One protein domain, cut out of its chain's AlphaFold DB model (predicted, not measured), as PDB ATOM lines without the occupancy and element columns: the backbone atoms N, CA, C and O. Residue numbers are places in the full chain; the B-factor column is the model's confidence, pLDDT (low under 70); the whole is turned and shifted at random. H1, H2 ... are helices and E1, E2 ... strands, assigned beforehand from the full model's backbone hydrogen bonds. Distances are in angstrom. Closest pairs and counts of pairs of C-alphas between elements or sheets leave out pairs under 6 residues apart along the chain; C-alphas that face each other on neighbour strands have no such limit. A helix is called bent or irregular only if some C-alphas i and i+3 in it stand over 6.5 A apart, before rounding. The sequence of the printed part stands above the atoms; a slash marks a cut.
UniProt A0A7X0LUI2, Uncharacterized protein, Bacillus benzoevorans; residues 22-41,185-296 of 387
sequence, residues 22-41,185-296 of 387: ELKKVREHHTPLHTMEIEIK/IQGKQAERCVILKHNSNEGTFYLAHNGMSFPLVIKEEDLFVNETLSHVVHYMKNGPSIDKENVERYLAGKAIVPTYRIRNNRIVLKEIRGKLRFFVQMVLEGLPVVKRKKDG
ATOM      1  N   GLU A  22     218.627 202.425 156.708       93.00
ATOM      2  CA  GLU A  22     219.438 202.874 157.846       93.00
ATOM      3  C   GLU A  22     219.695 201.734 158.836       93.00
ATOM      4  O   GLU A  22     220.844 201.461 159.174       93.00
ATOM      5  N   LEU A  23     218.670 200.951 159.187       93.38
ATOM      6  CA  LEU A  23     218.829 199.766 160.034       93.38
ATOM      7  C   LEU A  23     219.833 198.765 159.446       93.38
ATOM      8  O   LEU A  23     220.603 198.134 160.174       93.38
ATOM      9  N   LYS A  24     219.848 198.610 158.117       92.44
ATOM     10  CA  LYS A  24     220.832 197.762 157.442       92.44
ATOM     11  C   LYS A  24     222.253 198.312 157.607       92.44
ATOM     12  O   LYS A  24     223.143 197.525 157.918       92.44
ATOM     13  N   LYS A  25     222.462 199.624 157.445       91.88
ATOM     14  CA  LYS A  25     223.775 200.260 157.660       91.88
ATOM     15  C   LYS A  25     224.257 200.066 159.095       91.88
ATOM     16  O   LYS A  25     225.391 199.633 159.288       91.88
ATOM     17  N   VAL A  26     223.383 200.299 160.079       91.94
ATOM     18  CA  VAL A  26     223.685 200.088 161.505       91.94
ATOM     19  C   VAL A  26     224.188 198.661 161.735       91.94
ATOM     20  O   VAL A  26     225.302 198.465 162.216       91.94
ATOM     21  N   ARG A  27     223.424 197.659 161.287       91.44
ATOM     22  CA  ARG A  27     223.760 196.239 161.474       91.44
ATOM     23  C   ARG A  27     225.024 195.785 160.741       91.44
ATOM     24  O   ARG A  27     225.700 194.879 161.218       91.44
ATOM     25  N   GLU A  28     225.311 196.331 159.559       87.88
ATOM     26  CA  GLU A  28     226.447 195.889 158.735       87.88
ATOM     27  C   GLU A  28     227.768 196.570 159.110       87.88
ATOM     28  O   GLU A  28     228.817 195.936 158.980       87.88
ATOM     29  N   HIS A  29     227.726 197.820 159.580       86.50
ATOM     30  CA  HIS A  29     228.927 198.644 159.752       86.50
ATOM     31  C   HIS A  29     229.172 199.133 161.182       86.50
ATOM     32  O   HIS A  29     230.319 199.419 161.516       86.50
ATOM     33  N   HIS A  30     228.142 199.206 162.029       85.94
ATOM     34  CA  HIS A  30     228.248 199.824 163.359       85.94
ATOM     35  C   HIS A  30     227.987 198.859 164.518       85.94
ATOM     36  O   HIS A  30     228.334 199.167 165.657       85.94
ATOM     37  N   THR A  31     227.425 197.681 164.250       88.62
ATOM     38  CA  THR A  31     227.169 196.671 165.280       88.62
ATOM     39  C   THR A  31     228.231 195.565 165.230       88.62
ATOM     40  O   THR A  31     228.278 194.813 164.251       88.62
ATOM     41  N   PRO A  32     229.084 195.411 166.265       92.56
ATOM     42  CA  PRO A  32     230.026 194.297 166.324       92.56
ATOM     43  C   PRO A  32     229.281 192.960 166.426       92.56
ATOM     44  O   PRO A  32     228.108 192.910 166.787       92.56
ATOM     45  N   LEU A  33     229.964 191.861 166.106       94.25
ATOM     46  CA  LEU A  33     229.403 190.514 166.194       94.25
ATOM     47  C   LEU A  33     230.266 189.646 167.097       94.25
ATOM     48  O   LEU A  33     231.491 189.642 166.973       94.25
ATOM     49  N   HIS A  34     229.624 188.834 167.930       95.12
ATOM     50  CA  HIS A  34     230.290 187.785 168.693       95.12
ATOM     51  C   HIS A  34     229.614 186.434 168.460       95.12
ATOM     52  O   HIS A  34     228.515 186.343 167.916       95.12
ATOM     53  N   THR A  35     230.311 185.350 168.803       95.62
ATOM     54  CA  THR A  35     229.776 183.989 168.676       95.62
ATOM     55  C   THR A  35     229.672 183.349 170.048       95.62
ATOM     56  O   THR A  35     230.648 183.340 170.795       95.62
ATOM     57  N   MET A  36     228.513 182.768 170.341       95.12
ATOM     58  CA  MET A  36     228.291 181.915 171.503       95.12
ATOM     59  C   MET A  36     228.089 180.473 171.043       95.12
ATOM     60  O   MET A  36     227.450 180.224 170.021       95.12
ATOM     61  N   GLU A  37     228.642 179.518 171.786       95.94
ATOM     62  CA  GLU A  37     228.539 178.095 171.478       95.94
ATOM     63  C   GLU A  37     227.972 177.322 172.668       95.94
ATOM     64  O   GLU A  37     228.518 177.408 173.764       95.94
ATOM     65  N   ILE A  38     226.894 176.566 172.444       96.62
ATOM     66  CA  ILE A  38     226.191 175.796 173.481       96.62
ATOM     67  C   ILE A  38     225.963 174.369 172.978       96.62
ATOM     68  O   ILE A  38     225.607 174.163 171.814       96.62
ATOM     69  N   GLU A  39     226.199 173.376 173.836       97.56
ATOM     70  CA  GLU A  39     225.939 171.967 173.518       97.56
ATOM     71  C   GLU A  39     224.429 171.744 173.351       97.56
ATOM     72  O   GLU A  39     223.622 172.310 174.085       97.56
ATOM     73  N   ILE A  40     224.033 170.930 172.375       97.50
ATOM     74  CA  ILE A  40     222.630 170.556 172.173       97.50
ATOM     75  C   ILE A  40     222.436 169.075 172.476       97.50
ATOM     76  O   ILE A  40     223.259 168.232 172.112       97.50
ATOM     77  N   LYS A  41     221.324 168.746 173.131       97.19
ATOM     78  CA  LYS A  41     220.935 167.367 173.405       97.19
ATOM     79  C   LYS A  41     220.414 166.738 172.116       97.19
ATOM     80  O   LYS A  41     219.471 167.240 171.507       97.19
ATOM     81  N   ILE A 185     226.112 172.930 159.439       94.50
ATOM     82  CA  ILE A 185     224.749 173.086 158.919       94.50
ATOM     83  C   ILE A 185     224.271 174.465 159.354       94.50
ATOM     84  O   ILE A 185     224.111 174.700 160.547       94.50
ATOM     85  N   GLN A 186     224.071 175.389 158.415       90.06
ATOM     86  CA  GLN A 186     223.778 176.788 158.740       90.06
ATOM     87  C   GLN A 186     222.608 177.358 157.936       90.06
ATOM     88  O   GLN A 186     222.486 177.125 156.727       90.06
ATOM     89  N   GLY A 187     221.800 178.178 158.605       80.56
ATOM     90  CA  GLY A 187     220.911 179.142 157.961       80.56
ATOM     91  C   GLY A 187     221.636 180.467 157.691       80.56
ATOM     92  O   GLY A 187     222.619 180.800 158.354       80.56
ATOM     93  N   LYS A 188     221.154 181.243 156.713       82.12
ATOM     94  CA  LYS A 188     221.613 182.634 156.502       82.12
ATOM     95  C   LYS A 188     220.943 183.638 157.435       82.12
ATOM     96  O   LYS A 188     221.459 184.731 157.625       82.12
ATOM     97  N   GLN A 189     219.765 183.277 157.923       86.75
ATOM     98  CA  GLN A 189     218.889 184.099 158.742       86.75
ATOM     99  C   GLN A 189     218.562 183.300 159.999       86.75
ATOM    100  O   GLN A 189     218.498 182.069 159.931       86.75
ATOM    101  N   ALA A 190     218.361 183.985 161.117       87.19
ATOM    102  CA  ALA A 190     218.049 183.349 162.391       87.19
ATOM    103  C   ALA A 190     216.721 182.582 162.366       87.19
ATOM    104  O   ALA A 190     216.600 181.543 163.008       87.19
ATOM    105  N   GLU A 191     215.748 183.047 161.579       87.69
ATOM    106  CA  GLU A 191     214.398 182.481 161.528       87.69
ATOM    107  C   GLU A 191     214.246 181.391 160.457       87.69
ATOM    108  O   GLU A 191     213.135 180.952 160.159       87.69
ATOM    109  N   ARG A 192     215.344 180.946 159.827       86.25
ATOM    110  CA  ARG A 192     215.298 179.929 158.769       86.25
ATOM    111  C   ARG A 192     216.293 178.807 158.995       86.25
ATOM    112  O   ARG A 192     217.456 179.045 159.303       86.25
ATOM    113  N   CYS A 193     215.857 177.588 158.670       87.31
ATOM    114  CA  CYS A 193     216.645 176.353 158.668       87.31
ATOM    115  C   CYS A 193     217.132 175.888 160.049       87.31
ATOM    116  O   CYS A 193     216.824 174.763 160.429       87.31
ATOM    117  N   VAL A 194     217.911 176.706 160.759       92.75
ATOM    118  CA  VAL A 194     218.419 176.435 162.107       92.75
ATOM    119  C   VAL A 194     217.911 177.551 163.013       92.75
ATOM    120  O   VAL A 194     218.468 178.648 163.031       92.75
ATOM    121  N   ILE A 195     216.813 177.287 163.714       95.00
ATOM    122  CA  ILE A 195     216.055 178.316 164.432       95.00
ATOM    123  C   ILE A 195     216.191 178.068 165.925       95.00
ATOM    124  O   ILE A 195     215.844 176.986 166.391       95.00
ATOM    125  N   LEU A 196     216.675 179.057 166.671       95.69
ATOM    126  CA  LEU A 196     216.590 179.024 168.127       95.69
ATOM    127  C   LEU A 196     215.163 179.394 168.535       95.69
ATOM    128  O   LEU A 196     214.648 180.424 168.102       95.69
ATOM    129  N   LYS A 197     214.536 178.562 169.359       94.94
ATOM    130  CA  LYS A 197     213.218 178.812 169.935       94.94
ATOM    131  C   LYS A 197     213.314 178.853 171.455       94.94
ATOM    132  O   LYS A 197     214.105 178.121 172.049       94.94
ATOM    133  N   HIS A 198     212.490 179.704 172.049       94.44
ATOM    134  CA  HIS A 198     212.350 179.868 173.489       94.44
ATOM    135  C   HIS A 198     210.947 179.417 173.904       94.44
ATOM    136  O   HIS A 198     209.958 179.873 173.325       94.44
ATOM    137  N   ASN A 199     210.864 178.504 174.869       91.75
ATOM    138  CA  ASN A 199     209.617 178.110 175.505       91.75
ATOM    139  C   ASN A 199     209.389 179.012 176.721       91.75
ATOM    140  O   ASN A 199     209.973 178.790 177.775       91.75
ATOM    141  N   SER A 200     208.539 180.029 176.570       85.75
ATOM    142  CA  SER A 200     208.285 181.012 177.629       85.75
ATOM    143  C   SER A 200     207.718 180.409 178.915       85.75
ATOM    144  O   SER A 200     207.940 180.985 179.972       85.75
ATOM    145  N   ASN A 201     207.016 179.275 178.836       84.56
ATOM    146  CA  ASN A 201     206.388 178.649 180.004       84.56
ATOM    147  C   ASN A 201     207.413 177.918 180.877       84.56
ATOM    148  O   ASN A 201     207.314 177.937 182.096       84.56
ATOM    149  N   GLU A 202     208.400 177.284 180.247       83.94
ATOM    150  CA  GLU A 202     209.430 176.496 180.934       83.94
ATOM    151  C   GLU A 202     210.751 177.264 181.098       83.94
ATOM    152  O   GLU A 202     211.671 176.779 181.747       83.94
ATOM    153  N   GLY A 203     210.893 178.428 180.455       84.12
ATOM    154  CA  GLY A 203     212.162 179.161 180.374       84.12
ATOM    155  C   GLY A 203     213.257 178.418 179.595       84.12
ATOM    156  O   GLY A 203     214.435 178.760 179.697       84.12
ATOM    157  N   THR A 204     212.901 177.383 178.828       91.06
ATOM    158  CA  THR A 204     213.857 176.509 178.139       91.06
ATOM    159  C   THR A 204     214.096 176.942 176.697       91.06
ATOM    160  O   THR A 204     213.237 177.522 176.026       91.06
ATOM    161  N   PHE A 205     215.281 176.620 176.178       95.38
ATOM    162  CA  PHE A 205     215.632 176.854 174.781       95.38
ATOM    163  C   PHE A 205     215.804 175.540 174.037       95.38
ATOM    164  O   PHE A 205     216.401 174.585 174.538       95.38
ATOM    165  N   TYR A 206     215.357 175.519 172.787       96.19
ATOM    166  CA  TYR A 206     215.630 174.414 171.881       96.19
ATOM    167  C   TYR A 206     215.913 174.914 170.470       96.19
ATOM    168  O   TYR A 206     215.376 175.917 169.999       96.19
ATOM    169  N   LEU A 207     216.771 174.186 169.770       96.25
ATOM    170  CA  LEU A 207     217.057 174.405 168.367       96.25
ATOM    171  C   LEU A 207     216.072 173.602 167.518       96.25
ATOM    172  O   LEU A 207     215.916 172.403 167.721       96.25
ATOM    173  N   ALA A 208     215.437 174.235 166.541       95.56
ATOM    174  CA  ALA A 208     214.589 173.574 165.559       95.56
ATOM    175  C   ALA A 208     215.315 173.480 164.210       95.56
ATOM    176  O   ALA A 208     215.726 174.498 163.642       95.56
ATOM    177  N   HIS A 209     215.452 172.264 163.679       94.56
ATOM    178  CA  HIS A 209     216.015 172.022 162.348       94.56
ATOM    179  C   HIS A 209     215.440 170.752 161.710       94.56
ATOM    180  O   HIS A 209     215.431 169.691 162.325       94.56
ATOM    181  N   ASN A 210     215.001 170.852 160.448       90.56
ATOM    182  CA  ASN A 210     214.528 169.725 159.627       90.56
ATOM    183  C   ASN A 210     213.503 168.812 160.344       90.56
ATOM    184  O   ASN A 210     213.622 167.584 160.326       90.56
ATOM    185  N   GLY A 211     212.529 169.435 161.020       91.00
ATOM    186  CA  GLY A 211     211.474 168.757 161.784       91.00
ATOM    187  C   GLY A 211     211.905 168.189 163.142       91.00
ATOM    188  O   GLY A 211     211.094 167.561 163.808       91.00
ATOM    189  N   MET A 212     213.157 168.390 163.564       95.38
ATOM    190  CA  MET A 212     213.679 167.935 164.855       95.38
ATOM    191  C   MET A 212     213.840 169.108 165.826       95.38
ATOM    192  O   MET A 212     214.183 170.218 165.407       95.38
ATOM    193  N   SER A 213     213.635 168.837 167.116       96.38
ATOM    194  CA  SER A 213     213.941 169.735 168.230       96.38
ATOM    195  C   SER A 213     215.152 169.227 169.017       96.38
ATOM    196  O   SER A 213     215.282 168.031 169.286       96.38
ATOM    197  N   PHE A 214     216.043 170.144 169.382       97.12
ATOM    198  CA  PHE A 214     217.263 169.856 170.129       97.12
ATOM    199  C   PHE A 214     217.352 170.787 171.338       97.12
ATOM    200  O   PHE A 214     217.703 171.957 171.168       97.12
ATOM    201  N   PRO A 215     217.015 170.316 172.547       97.25
ATOM    202  CA  PRO A 215     217.161 171.111 173.761       97.25
ATOM    203  C   PRO A 215     218.602 171.599 173.941       97.25
ATOM    204  O   PRO A 215     219.545 170.841 173.700       97.25
ATOM    205  N   LEU A 216     218.786 172.852 174.356       97.12
ATOM    206  CA  LEU A 216     220.106 173.363 174.724       97.12
ATOM    207  C   LEU A 216     220.519 172.788 176.084       97.12
ATOM    208  O   LEU A 216     219.713 172.708 177.009       97.12
ATOM    209  N   VAL A 217     221.784 172.396 176.210       95.50
ATOM    210  CA  VAL A 217     222.384 171.951 177.470       95.50
ATOM    211  C   VAL A 217     222.992 173.172 178.150       95.50
ATOM    212  O   VAL A 217     224.121 173.567 177.853       95.50
ATOM    213  N   ILE A 218     222.216 173.788 179.036       93.12
ATOM    214  CA  ILE A 218     222.602 174.981 179.795       93.12
ATOM    215  C   ILE A 218     222.868 174.556 181.237       93.12
ATOM    216  O   ILE A 218     222.107 173.780 181.808       93.12
ATOM    217  N   LYS A 219     223.971 175.035 181.814       90.81
ATOM    218  CA  LYS A 219     224.277 174.829 183.232       90.81
ATOM    219  C   LYS A 219     223.736 176.013 184.023       90.81
ATOM    220  O   LYS A 219     223.983 177.151 183.636       90.81
ATOM    221  N   GLU A 220     223.070 175.750 185.139       85.44
ATOM    222  CA  GLU A 220     222.505 176.798 186.002       85.44
ATOM    223  C   GLU A 220     223.576 177.782 186.498       85.44
ATOM    224  O   GLU A 220     223.375 178.991 186.479       85.44
ATOM    225  N   GLU A 221     224.769 177.281 186.824       87.81
ATOM    226  CA  GLU A 221     225.895 178.096 187.296       87.81
ATOM    227  C   GLU A 221     226.603 178.908 186.191       87.81
ATOM    228  O   GLU A 221     227.506 179.697 186.480       87.81
ATOM    229  N   ASP A 222     226.264 178.704 184.913       89.44
ATOM    230  CA  ASP A 222     226.910 179.415 183.806       89.44
ATOM    231  C   ASP A 222     226.272 180.795 183.599       89.44
ATOM    232  O   ASP A 222     225.455 181.017 182.703       89.44
ATOM    233  N   LEU A 223     226.673 181.739 184.458       90.94
ATOM    234  CA  LEU A 223     226.191 183.124 184.441       90.94
ATOM    235  C   LEU A 223     226.353 183.785 183.067       90.94
ATOM    236  O   LEU A 223     225.467 184.514 182.634       90.94
ATOM    237  N   PHE A 224     227.449 183.504 182.356       92.19
ATOM    238  CA  PHE A 224     227.705 184.086 181.037       92.19
ATOM    239  C   PHE A 224     226.656 183.641 180.014       92.19
ATOM    240  O   PHE A 224     226.111 184.471 179.284       92.19
ATOM    241  N   VAL A 225     226.360 182.338 179.957       93.56
ATOM    242  CA  VAL A 225     225.345 181.803 179.040       93.56
ATOM    243  C   VAL A 225     223.956 182.313 179.417       93.56
ATOM    244  O   VAL A 225     223.223 182.762 178.537       93.56
ATOM    245  N   ASN A 226     223.613 182.298 180.705       92.94
ATOM    246  CA  ASN A 226     222.299 182.723 181.185       92.94
ATOM    247  C   ASN A 226     222.039 184.219 180.935       92.94
ATOM    248  O   ASN A 226     220.991 184.573 180.396       92.94
ATOM    249  N   GLU A 227     223.005 185.094 181.234       93.88
ATOM    250  CA  GLU A 227     222.919 186.540 180.969       93.88
ATOM    251  C   GLU A 227     222.861 186.825 179.458       93.88
ATOM    252  O   GLU A 227     222.071 187.642 178.993       93.88
ATOM    253  N   THR A 228     223.616 186.084 178.641       95.50
ATOM    254  CA  THR A 228     223.536 186.245 177.181       95.50
ATOM    255  C   THR A 228     222.164 185.825 176.640       95.50
ATOM    256  O   THR A 228     221.584 186.515 175.800       95.50
ATOM    257  N   LEU A 229     221.611 184.703 177.112       95.50
ATOM    258  CA  LEU A 229     220.299 184.215 176.680       95.50
ATOM    259  C   LEU A 229     219.149 185.113 177.152       95.50
ATOM    260  O   LEU A 229     218.166 185.258 176.421       95.50
ATOM    261  N   SER A 230     219.269 185.765 178.310       94.88
ATOM    262  CA  SER A 230     218.268 186.733 178.767       94.88
ATOM    263  C   SER A 230     218.208 187.955 177.841       94.88
ATOM    264  O   SER A 230     217.112 188.377 177.458       94.88
ATOM    265  N   HIS A 231     219.355 188.456 177.367       95.94
ATOM    266  CA  HIS A 231     219.401 189.507 176.348       95.94
ATOM    267  C   HIS A 231     218.807 189.057 175.009       95.94
ATOM    268  O   HIS A 231     218.063 189.810 174.377       95.94
ATOM    269  N   VAL A 232     219.064 187.812 174.592       96.06
ATOM    270  CA  VAL A 232     218.435 187.237 173.391       96.06
ATOM    271  C   VAL A 232     216.910 187.227 173.532       96.06
ATOM    272  O   VAL A 232     216.208 187.635 172.607       96.06
ATOM    273  N   VAL A 233     216.375 186.818 174.687       95.50
ATOM    274  CA  VAL A 233     214.925 186.830 174.957       95.50
ATOM    275  C   VAL A 233     214.372 188.251 174.970       95.50
ATOM    276  O   VAL A 233     213.297 188.489 174.419       95.50
ATOM    277  N   HIS A 234     215.102 189.202 175.554       95.56
ATOM    278  CA  HIS A 234     214.725 190.610 175.533       95.56
ATOM    279  C   HIS A 234     214.585 191.127 174.093       95.56
ATOM    280  O   HIS A 234     213.572 191.743 173.759       95.56
ATOM    281  N   TYR A 235     215.529 190.790 173.208       95.75
ATOM    282  CA  TYR A 235     215.427 191.135 171.791       95.75
ATOM    283  C   TYR A 235     214.273 190.417 171.085       95.75
ATOM    284  O   TYR A 235     213.554 191.031 170.300       95.75
ATOM    285  N   MET A 236     214.045 189.131 171.371       93.56
ATOM    286  CA  MET A 236     212.917 188.388 170.793       93.56
ATOM    287  C   MET A 236     211.560 189.028 171.124       93.56
ATOM    288  O   MET A 236     210.655 188.972 170.295       93.56
ATOM    289  N   LYS A 237     211.424 189.644 172.305       93.94
ATOM    290  CA  LYS A 237     210.199 190.336 172.736       93.94
ATOM    291  C   LYS A 237     210.098 191.764 172.190       93.94
ATOM    292  O   LYS A 237     209.026 192.169 171.756       93.94
ATOM    293  N   ASN A 238     211.208 192.507 172.178       95.69
ATOM    294  CA  ASN A 238     211.213 193.963 171.961       95.69
ATOM    295  C   ASN A 238     211.932 194.410 170.674       95.69
ATOM    296  O   ASN A 238     212.193 195.601 170.494       95.69
ATOM    297  N   GLY A 239     212.260 193.480 169.773       93.44
ATOM    298  CA  GLY A 239     213.122 193.702 168.605       93.44
ATOM    299  C   GLY A 239     212.820 194.968 167.789       93.44
ATOM    300  O   GLY A 239     213.744 195.752 167.576       93.44
ATOM    301  N   PRO A 240     211.560 195.236 167.384       93.75
ATOM    302  CA  PRO A 240     211.224 196.440 166.620       93.75
ATOM    303  C   PRO A 240     211.521 197.751 167.357       93.75
ATOM    304  O   PRO A 240     211.967 198.714 166.737       93.75
ATOM    305  N   SER A 241     211.308 197.785 168.677       94.88
ATOM    306  CA  SER A 241     211.594 198.962 169.507       94.88
ATOM    307  C   SER A 241     213.097 199.193 169.641       94.88
ATOM    308  O   SER A 241     213.565 200.312 169.459       94.88
ATOM    309  N   ILE A 242     213.862 198.125 169.887       94.50
ATOM    310  CA  ILE A 242     215.327 198.179 170.005       94.50
ATOM    311  C   ILE A 242     215.967 198.600 168.675       94.50
ATOM    312  O   ILE A 242     216.895 199.407 168.647       94.50
ATOM    313  N   ASP A 243     215.471 198.062 167.557       94.94
ATOM    314  CA  ASP A 243     215.926 198.446 166.221       94.94
ATOM    315  C   ASP A 243     215.657 199.935 165.956       94.94
ATOM    316  O   ASP A 243     216.525 200.624 165.420       94.94
ATOM    317  N   LYS A 244     214.478 200.439 166.353       95.06
ATOM    318  CA  LYS A 244     214.118 201.854 166.222       95.06
ATOM    319  C   LYS A 244     215.045 202.751 167.040       95.06
ATOM    320  O   LYS A 244     215.633 203.671 166.480       95.06
ATOM    321  N   GLU A 245     215.245 202.425 168.314       94.38
ATOM    322  CA  GLU A 245     216.132 203.174 169.208       94.38
ATOM    323  C   GLU A 245     217.567 203.236 168.661       94.38
ATOM    324  O   GLU A 245     218.203 204.289 168.666       94.38
ATOM    325  N   ASN A 246     218.089 202.125 168.138       94.06
ATOM    326  CA  ASN A 246     219.441 202.103 167.585       94.06
ATOM    327  C   ASN A 246     219.577 202.905 166.285       94.06
ATOM    328  O   ASN A 246     220.632 203.499 166.058       94.06
ATOM    329  N   VAL A 247     218.540 202.959 165.446       94.94
ATOM    330  CA  VAL A 247     218.535 203.848 164.273       94.94
ATOM    331  C   VAL A 247     218.505 205.313 164.709       94.94
ATOM    332  O   VAL A 247     219.272 206.113 164.183       94.94
ATOM    333  N   GLU A 248     217.699 205.668 165.708       95.19
ATOM    334  CA  GLU A 248     217.659 207.032 166.253       95.19
ATOM    335  C   GLU A 248     219.004 207.441 166.872       95.19
ATOM    336  O   GLU A 248     219.511 208.527 166.594       95.19
ATOM    337  N   ARG A 249     219.639 206.551 167.648       94.69
ATOM    338  CA  ARG A 249     220.992 206.761 168.195       94.69
ATOM    339  C   ARG A 249     222.024 206.969 167.092       94.69
ATOM    340  O   ARG A 249     222.829 207.890 167.201       94.69
ATOM    341  N   TYR A 250     221.978 206.148 166.042       94.19
ATOM    342  CA  TYR A 250     222.867 206.268 164.888       94.19
ATOM    343  C   TYR A 250     222.731 207.633 164.206       94.19
ATOM    344  O   TYR A 250     223.733 208.313 163.995       94.19
ATOM    345  N   LEU A 251     221.498 208.060 163.920       93.62
ATOM    346  CA  LEU A 251     221.224 209.359 163.295       93.62
ATOM    347  C   LEU A 251     221.648 210.533 164.189       93.62
ATOM    348  O   LEU A 251     222.098 211.556 163.686       93.62
ATOM    349  N   ALA A 252     221.566 210.369 165.511       95.31
ATOM    350  CA  ALA A 252     222.030 211.349 166.489       95.31
ATOM    351  C   ALA A 252     223.550 211.303 166.764       95.31
ATOM    352  O   ALA A 252     224.018 211.998 167.665       95.31
ATOM    353  N   GLY A 253     224.324 210.461 166.065       93.06
ATOM    354  CA  GLY A 253     225.769 210.308 166.287       93.06
ATOM    355  C   GLY A 253     226.143 209.674 167.635       93.06
ATOM    356  O   GLY A 253     227.283 209.791 168.084       93.06
ATOM    357  N   LYS A 254     225.194 209.011 168.306       93.75
ATOM    358  CA  LYS A 254     225.394 208.340 169.596       93.75
ATOM    359  C   LYS A 254     225.855 206.896 169.403       93.75
ATOM    360  O   LYS A 254     225.604 206.263 168.379       93.75
ATOM    361  N   ALA A 255     226.489 206.344 170.436       89.25
ATOM    362  CA  ALA A 255     226.906 204.947 170.442       89.25
ATOM    363  C   ALA A 255     225.703 203.984 170.359       89.25
ATOM    364  O   ALA A 255     224.696 204.147 171.062       89.25
ATOM    365  N   ILE A 256     225.847 202.960 169.514       91.62
ATOM    366  CA  ILE A 256     224.871 201.883 169.317       91.62
ATOM    367  C   ILE A 256     224.911 200.922 170.504       91.62
ATOM    368  O   ILE A 256     225.985 200.570 170.995       91.62
ATOM    369  N   VAL A 257     223.741 200.467 170.943       90.19
ATOM    370  CA  VAL A 257     223.618 199.519 172.056       90.19
ATOM    371  C   VAL A 257     223.652 198.080 171.530       90.19
ATOM    372  O   VAL A 257     223.014 197.786 170.511       90.19
ATOM    373  N   PRO A 258     224.352 197.153 172.217       92.06
ATOM    374  CA  PRO A 258     224.272 195.721 171.945       92.06
ATOM    375  C   PRO A 258     222.825 195.210 171.933       92.06
ATOM    376  O   PRO A 258     222.120 195.298 172.932       92.06
ATOM    377  N   THR A 259     222.382 194.652 170.805       94.06
ATOM    378  CA  THR A 259     221.012 194.132 170.659       94.06
ATOM    379  C   THR A 259     220.890 192.664 171.039       94.06
ATOM    380  O   THR A 259     219.791 192.214 171.331       94.06
ATOM    381  N   TYR A 260     221.981 191.894 170.976       95.62
ATOM    382  CA  TYR A 260     221.985 190.430 171.088       95.62
ATOM    383  C   TYR A 260     221.038 189.734 170.104       95.62
ATOM    384  O   TYR A 260     220.682 188.565 170.269       95.62
ATOM    385  N   ARG A 261     220.671 190.424 169.019       95.44
ATOM    386  CA  ARG A 261     219.925 189.835 167.917       95.44
ATOM    387  C   ARG A 261     220.734 188.698 167.317       95.44
ATOM    388  O   ARG A 261     221.902 188.859 166.957       95.44
ATOM    389  N   ILE A 262     220.085 187.559 167.131       95.31
ATOM    390  CA  ILE A 262     220.684 186.443 166.410       95.31
ATOM    391  C   ILE A 262     220.773 186.831 164.931       95.31
ATOM    392  O   ILE A 262     219.762 187.064 164.268       95.31
ATOM    393  N   ARG A 263     221.987 186.873 164.385       93.56
ATOM    394  CA  ARG A 263     222.207 187.032 162.944       93.56
ATOM    395  C   ARG A 263     221.891 185.727 162.225       93.56
ATOM    396  O   ARG A 263     221.130 185.705 161.257       93.56
ATOM    397  N   ASN A 264     222.499 184.643 162.696       93.69
ATOM    398  CA  ASN A 264     222.262 183.290 162.224       93.69
ATOM    399  C   ASN A 264     222.752 182.239 163.229       93.69
ATOM    400  O   ASN A 264     223.579 182.516 164.097       93.69
ATOM    401  N   ASN A 265     222.272 181.009 163.042       95.19
ATOM    402  CA  ASN A 265     222.679 179.842 163.815       95.19
ATOM    403  C   ASN A 265     223.311 178.791 162.901       95.19
ATOM    404  O   ASN A 265     222.899 178.613 161.745       95.19
ATOM    405  N   ARG A 266     224.279 178.048 163.440       95.31
ATOM    406  CA  ARG A 266     224.863 176.875 162.785       95.31
ATOM    407  C   ARG A 266     225.010 175.709 163.756       95.31
ATOM    408  O   ARG A 266     225.366 175.911 164.911       95.31
ATOM    409  N   ILE A 267     224.767 174.498 163.272       96.94
ATOM    410  CA  ILE A 267     225.044 173.255 163.994       96.94
ATOM    411  C   ILE A 267     226.446 172.793 163.609       96.94
ATOM    412  O   ILE A 267     226.764 172.683 162.418       96.94
ATOM    413  N   VAL A 268     227.268 172.502 164.611       96.44
ATOM    414  CA  VAL A 268     228.603 171.920 164.448       96.44
ATOM    415  C   VAL A 268     228.731 170.631 165.249       96.44
ATOM    416  O   VAL A 268     228.043 170.435 166.247       96.44
ATOM    417  N   LEU A 269     229.618 169.751 164.792       96.06
ATOM    418  CA  LEU A 269     229.960 168.500 165.455       96.06
ATOM    419  C   LEU A 269     231.394 168.591 165.964       96.06
ATOM    420  O   LEU A 269     232.290 168.998 165.220       96.06
ATOM    421  N   LYS A 270     231.608 168.196 167.216       94.38
ATOM    422  CA  LYS A 270     232.929 168.097 167.834       94.38
ATOM    423  C   LYS A 270     233.097 166.729 168.468       94.38
ATOM    424  O   LYS A 270     232.156 166.179 169.032       94.38
ATOM    425  N   GLU A 271     234.310 166.205 168.408       92.88
ATOM    426  CA  GLU A 271     234.697 165.024 169.167       92.88
ATOM    427  C   GLU A 271     235.394 165.479 170.450       92.88
ATOM    428  O   GLU A 271     236.421 166.152 170.408       92.88
ATOM    429  N   ILE A 272     234.804 165.159 171.600       92.81
ATOM    430  CA  ILE A 272     235.326 165.530 172.916       92.81
ATOM    431  C   ILE A 272     235.457 164.255 173.738       92.81
ATOM    432  O   ILE A 272     234.455 163.619 174.067       92.81
ATOM    433  N   ARG A 273     236.702 163.891 174.080       92.50
ATOM    434  CA  ARG A 273     237.037 162.666 174.833       92.50
ATOM    435  C   ARG A 273     236.436 161.405 174.182       92.50
ATOM    436  O   ARG A 273     235.761 160.626 174.848       92.50
ATOM    437  N   GLY A 274     236.602 161.268 172.862       90.06
ATOM    438  CA  GLY A 274     236.090 160.139 172.068       90.06
ATOM    439  C   GLY A 274     234.571 160.122 171.851       90.06
ATOM    440  O   GLY A 274     234.051 159.211 171.216       90.06
ATOM    441  N   LYS A 275     233.830 161.113 172.370       91.81
ATOM    442  CA  LYS A 275     232.377 161.223 172.194       91.81
ATOM    443  C   LYS A 275     232.039 162.341 171.216       91.81
ATOM    444  O   LYS A 275     232.476 163.480 171.384       91.81
ATOM    445  N   LEU A 276     231.218 162.016 170.224       93.50
ATOM    446  CA  LEU A 276     230.641 162.989 169.305       93.50
ATOM    447  C   LEU A 276     229.575 163.819 170.027       93.50
ATOM    448  O   LEU A 276     228.622 163.270 170.574       93.50
ATOM    449  N   ARG A 277     229.740 165.140 170.019       95.94
ATOM    450  CA  ARG A 277     228.831 166.111 170.631       95.94
ATOM    451  C   ARG A 277     228.468 167.188 169.624       95.94
ATOM    452  O   ARG A 277     229.331 167.699 168.906       95.94
ATOM    453  N   PHE A 278     227.189 167.534 169.580       97.62
ATOM    454  CA  PHE A 278     226.688 168.587 168.710       97.62
ATOM    455  C   PHE A 278     226.559 169.886 169.489       97.62
ATOM    456  O   PHE A 278     226.137 169.895 170.642       97.62
ATOM    457  N   PHE A 279     226.890 170.987 168.830       97.88
ATOM    458  CA  PHE A 279     226.778 172.322 169.392       97.88
ATOM    459  C   PHE A 279     226.009 173.222 168.438       97.88
ATOM    460  O   PHE A 279     226.157 173.126 167.214       97.88
ATOM    461  N   VAL A 280     225.223 174.132 169.002       97.06
ATOM    462  CA  VAL A 280     224.756 175.313 168.287       97.06
ATOM    463  C   VAL A 280     225.787 176.417 168.461       97.06
ATOM    464  O   VAL A 280     226.183 176.748 169.574       97.06
ATOM    465  N   GLN A 281     226.230 176.993 167.352       96.56
ATOM    466  CA  GLN A 281     226.996 178.229 167.335       96.56
ATOM    467  C   GLN A 281     226.080 179.343 166.835       96.56
ATOM    468  O   GLN A 281     225.609 179.310 165.694       96.56
ATOM    469  N   MET A 282     225.815 180.303 167.709       95.62
ATOM    470  CA  MET A 282     224.949 181.449 167.464       95.62
ATOM    471  C   MET A 282     225.819 182.674 167.240       95.62
ATOM    472  O   MET A 282     226.711 182.951 168.042       95.62
ATOM    473  N   VAL A 283     225.577 183.397 166.151       96.00
ATOM    474  CA  VAL A 283     226.229 184.686 165.898       96.00
ATOM    475  C   VAL A 283     225.288 185.779 166.378       96.00
ATOM    476  O   VAL A 283     224.186 185.914 165.844       96.00
ATOM    477  N   LEU A 284     225.724 186.534 167.380       96.25
ATOM    478  CA  LEU A 284     224.943 187.550 168.075       96.25
ATOM    479  C   LEU A 284     225.475 188.949 167.761       96.25
ATOM    480  O   LEU A 284     226.679 189.142 167.576       96.25
ATOM    481  N   GLU A 285     224.565 189.913 167.700       95.12
ATOM    482  CA  GLU A 285     224.867 191.336 167.557       95.12
ATOM    483  C   GLU A 285     225.249 191.992 168.886       95.12
ATOM    484  O   GLU A 285     224.603 191.787 169.908       95.12
ATOM    485  N   GLY A 286     226.279 192.832 168.857       92.88
ATOM    486  CA  GLY A 286     226.826 193.516 170.020       92.88
ATOM    487  C   GLY A 286     228.084 192.854 170.578       92.88
ATOM    488  O   GLY A 286     228.563 191.832 170.079       92.88
ATOM    489  N   LEU A 287     228.642 193.473 171.614       91.88
ATOM    490  CA  LEU A 287     229.745 192.905 172.383       91.88
ATOM    491  C   LEU A 287     229.221 191.791 173.301       91.88
ATOM    492  O   LEU A 287     228.072 191.866 173.734       91.88
ATOM    493  N   PRO A 288     230.026 190.751 173.580       93.12
ATOM    494  CA  PRO A 288     229.629 189.696 174.501       93.12
ATOM    495  C   PRO A 288     229.512 190.232 175.929       93.12
ATOM    496  O   PRO A 288     230.237 191.149 176.321       93.12
ATOM    497  N   VAL A 289     228.664 189.582 176.727       92.69
ATOM    498  CA  VAL A 289     228.584 189.808 178.172       92.69
ATOM    499  C   VAL A 289     229.959 189.585 178.816       92.69
ATOM    500  O   VAL A 289     230.700 188.662 178.455       92.69
ATOM    501  N   VAL A 290     230.319 190.418 179.791       89.44
ATOM    502  CA  VAL A 290     231.578 190.266 180.528       89.44
ATOM    503  C   VAL A 290     231.505 189.013 181.399       89.44
ATOM    504  O   VAL A 290     230.569 188.823 182.168       89.44
ATOM    505  N   LYS A 291     232.509 188.136 181.299       87.69
ATOM    506  CA  LYS A 291     232.536 186.897 182.088       87.69
ATOM    507  C   LYS A 291     232.652 187.204 183.578       87.69
ATOM    508  O   LYS A 291     233.537 187.954 183.989       87.69
ATOM    509  N   ARG A 292     231.822 186.536 184.377       86.62
ATOM    510  CA  ARG A 292     231.829 186.608 185.842       86.62
ATOM    511  C   ARG A 292     232.346 185.303 186.452       86.62
ATOM    512  O   ARG A 292     232.313 184.250 185.808       86.62
ATOM    513  N   LYS A 293     232.880 185.382 187.666       84.38
ATOM    514  CA  LYS A 293     233.141 184.231 188.538       84.38
ATOM    515  C   LYS A 293     231.819 183.749 189.154       84.38
ATOM    516  O   LYS A 293     230.790 184.403 189.010       84.38
ATOM    517  N   LYS A 294     231.845 182.602 189.846       81.44
ATOM    518  CA  LYS A 294     230.656 182.045 190.521       81.44
ATOM    519  C   LYS A 294     230.086 182.974 191.601       81.44
ATOM    520  O   LYS A 294     228.889 182.951 191.842       81.44
ATOM    521  N   ASP A 295     230.938 183.798 192.206       82.06
ATOM    522  CA  ASP A 295     230.578 184.826 193.192       82.06
ATOM    523  C   ASP A 295     229.954 186.093 192.564       82.06
ATOM    524  O   ASP A 295     229.615 187.034 193.274       82.06
ATOM    525  N   GLY A 296     229.815 186.148 191.233       80.31
ATOM    526  CA  GLY A 296     229.271 187.294 190.504       80.31
ATOM    527  C   GLY A 296     230.278 188.413 190.216       80.31
ATOM    528  O   GLY A 296     229.962 189.315 189.434       80.31
TER     529      GLY A 296
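This is residues 22 to 41 and 185 to 296 of the 387 residues of an uncharacterized protein of Bacillus benzoevorans (UniProt A0A7X0LUI2). Two three-stranded sheets, partly face to face with their strands crossed at 90 degrees, make a small sandwich, and arm H2a of the bent helix H2 runs across the strands of one sheet, E1 E6 E5. At one end of the long axis H1 and arm H2b make a helical head; at the other end the tip of the E5 and E6 hairpin, residues 271 to 276, sticks out. The printed part has 132 residues with two named helices and six named strands, in the order H1 E1 E2 E3 E4 H2 E5 E6. Both sheets, E1 E6 E5 and E2 E3 E4, are antiparallel, and the class is mixed, helices and strands. The whole is compact, with a radius of gyration of the C-alphas of 15.7 A and spans of 52 by 39 by 30 A.

H1, residues 22 to 30, is neither bent nor irregular, but only just: C-alphas 27 and 30 are 6.0 A apart. E1, residues 33 to 40, is the antiparallel neighbour of E6, residues 275 to 285, with N 36 and O 282 2.9 A apart, within hydrogen-bond range. E2, E3 and E4, residues 195 to 199, 204 to 209 and 212 to 215, form a meander, each strand the antiparallel neighbour of the one before; N 197 and O 206 are 2.8 A apart, as are N 207 and O 214. H2, residues 223 to 251, was assigned as one helix by its hydrogen bonds but is bent, with C-alphas 237 and 240 8.7 A apart; its arms H2a, residues 223 to 237, and H2b, residues 240 to 251, are about perpendicular at 85 degrees. H2a is on the sheet E1 E6 E5 and only grazes the sheet E2 E3 E4 with residues 229 to 236. H2b touches H1, the closest C-alphas being those of Leu 23 and Val 247, 5.9 A apart. E5, residues 262 to 272, bends by 53 degrees at residue 269 and forms a hairpin with E6, where N 268 and O 279 are 2.9 A apart. In H1, H2a and H2b every O i to N i+4 pair is within hydrogen-bond range.

H1 begins at C-alpha 22, (219.438, 202.874, 157.846). E1 is 21.9 A long, H2a 21.1 A, E5 26.3 A and E6 31.4 A. E6 ends at C-alpha 285, (224.867, 191.336, 167.557).

The two C-alphas farthest apart, those of Ala 252 and Gly 274, are 53.4 A apart. Residues 42 to 184 are not printed, and C-alphas 41 and 185 are 16.0 A apart across the cut. Of the links that are printed whole, none is long. No printed residue has a pLDDT under 70.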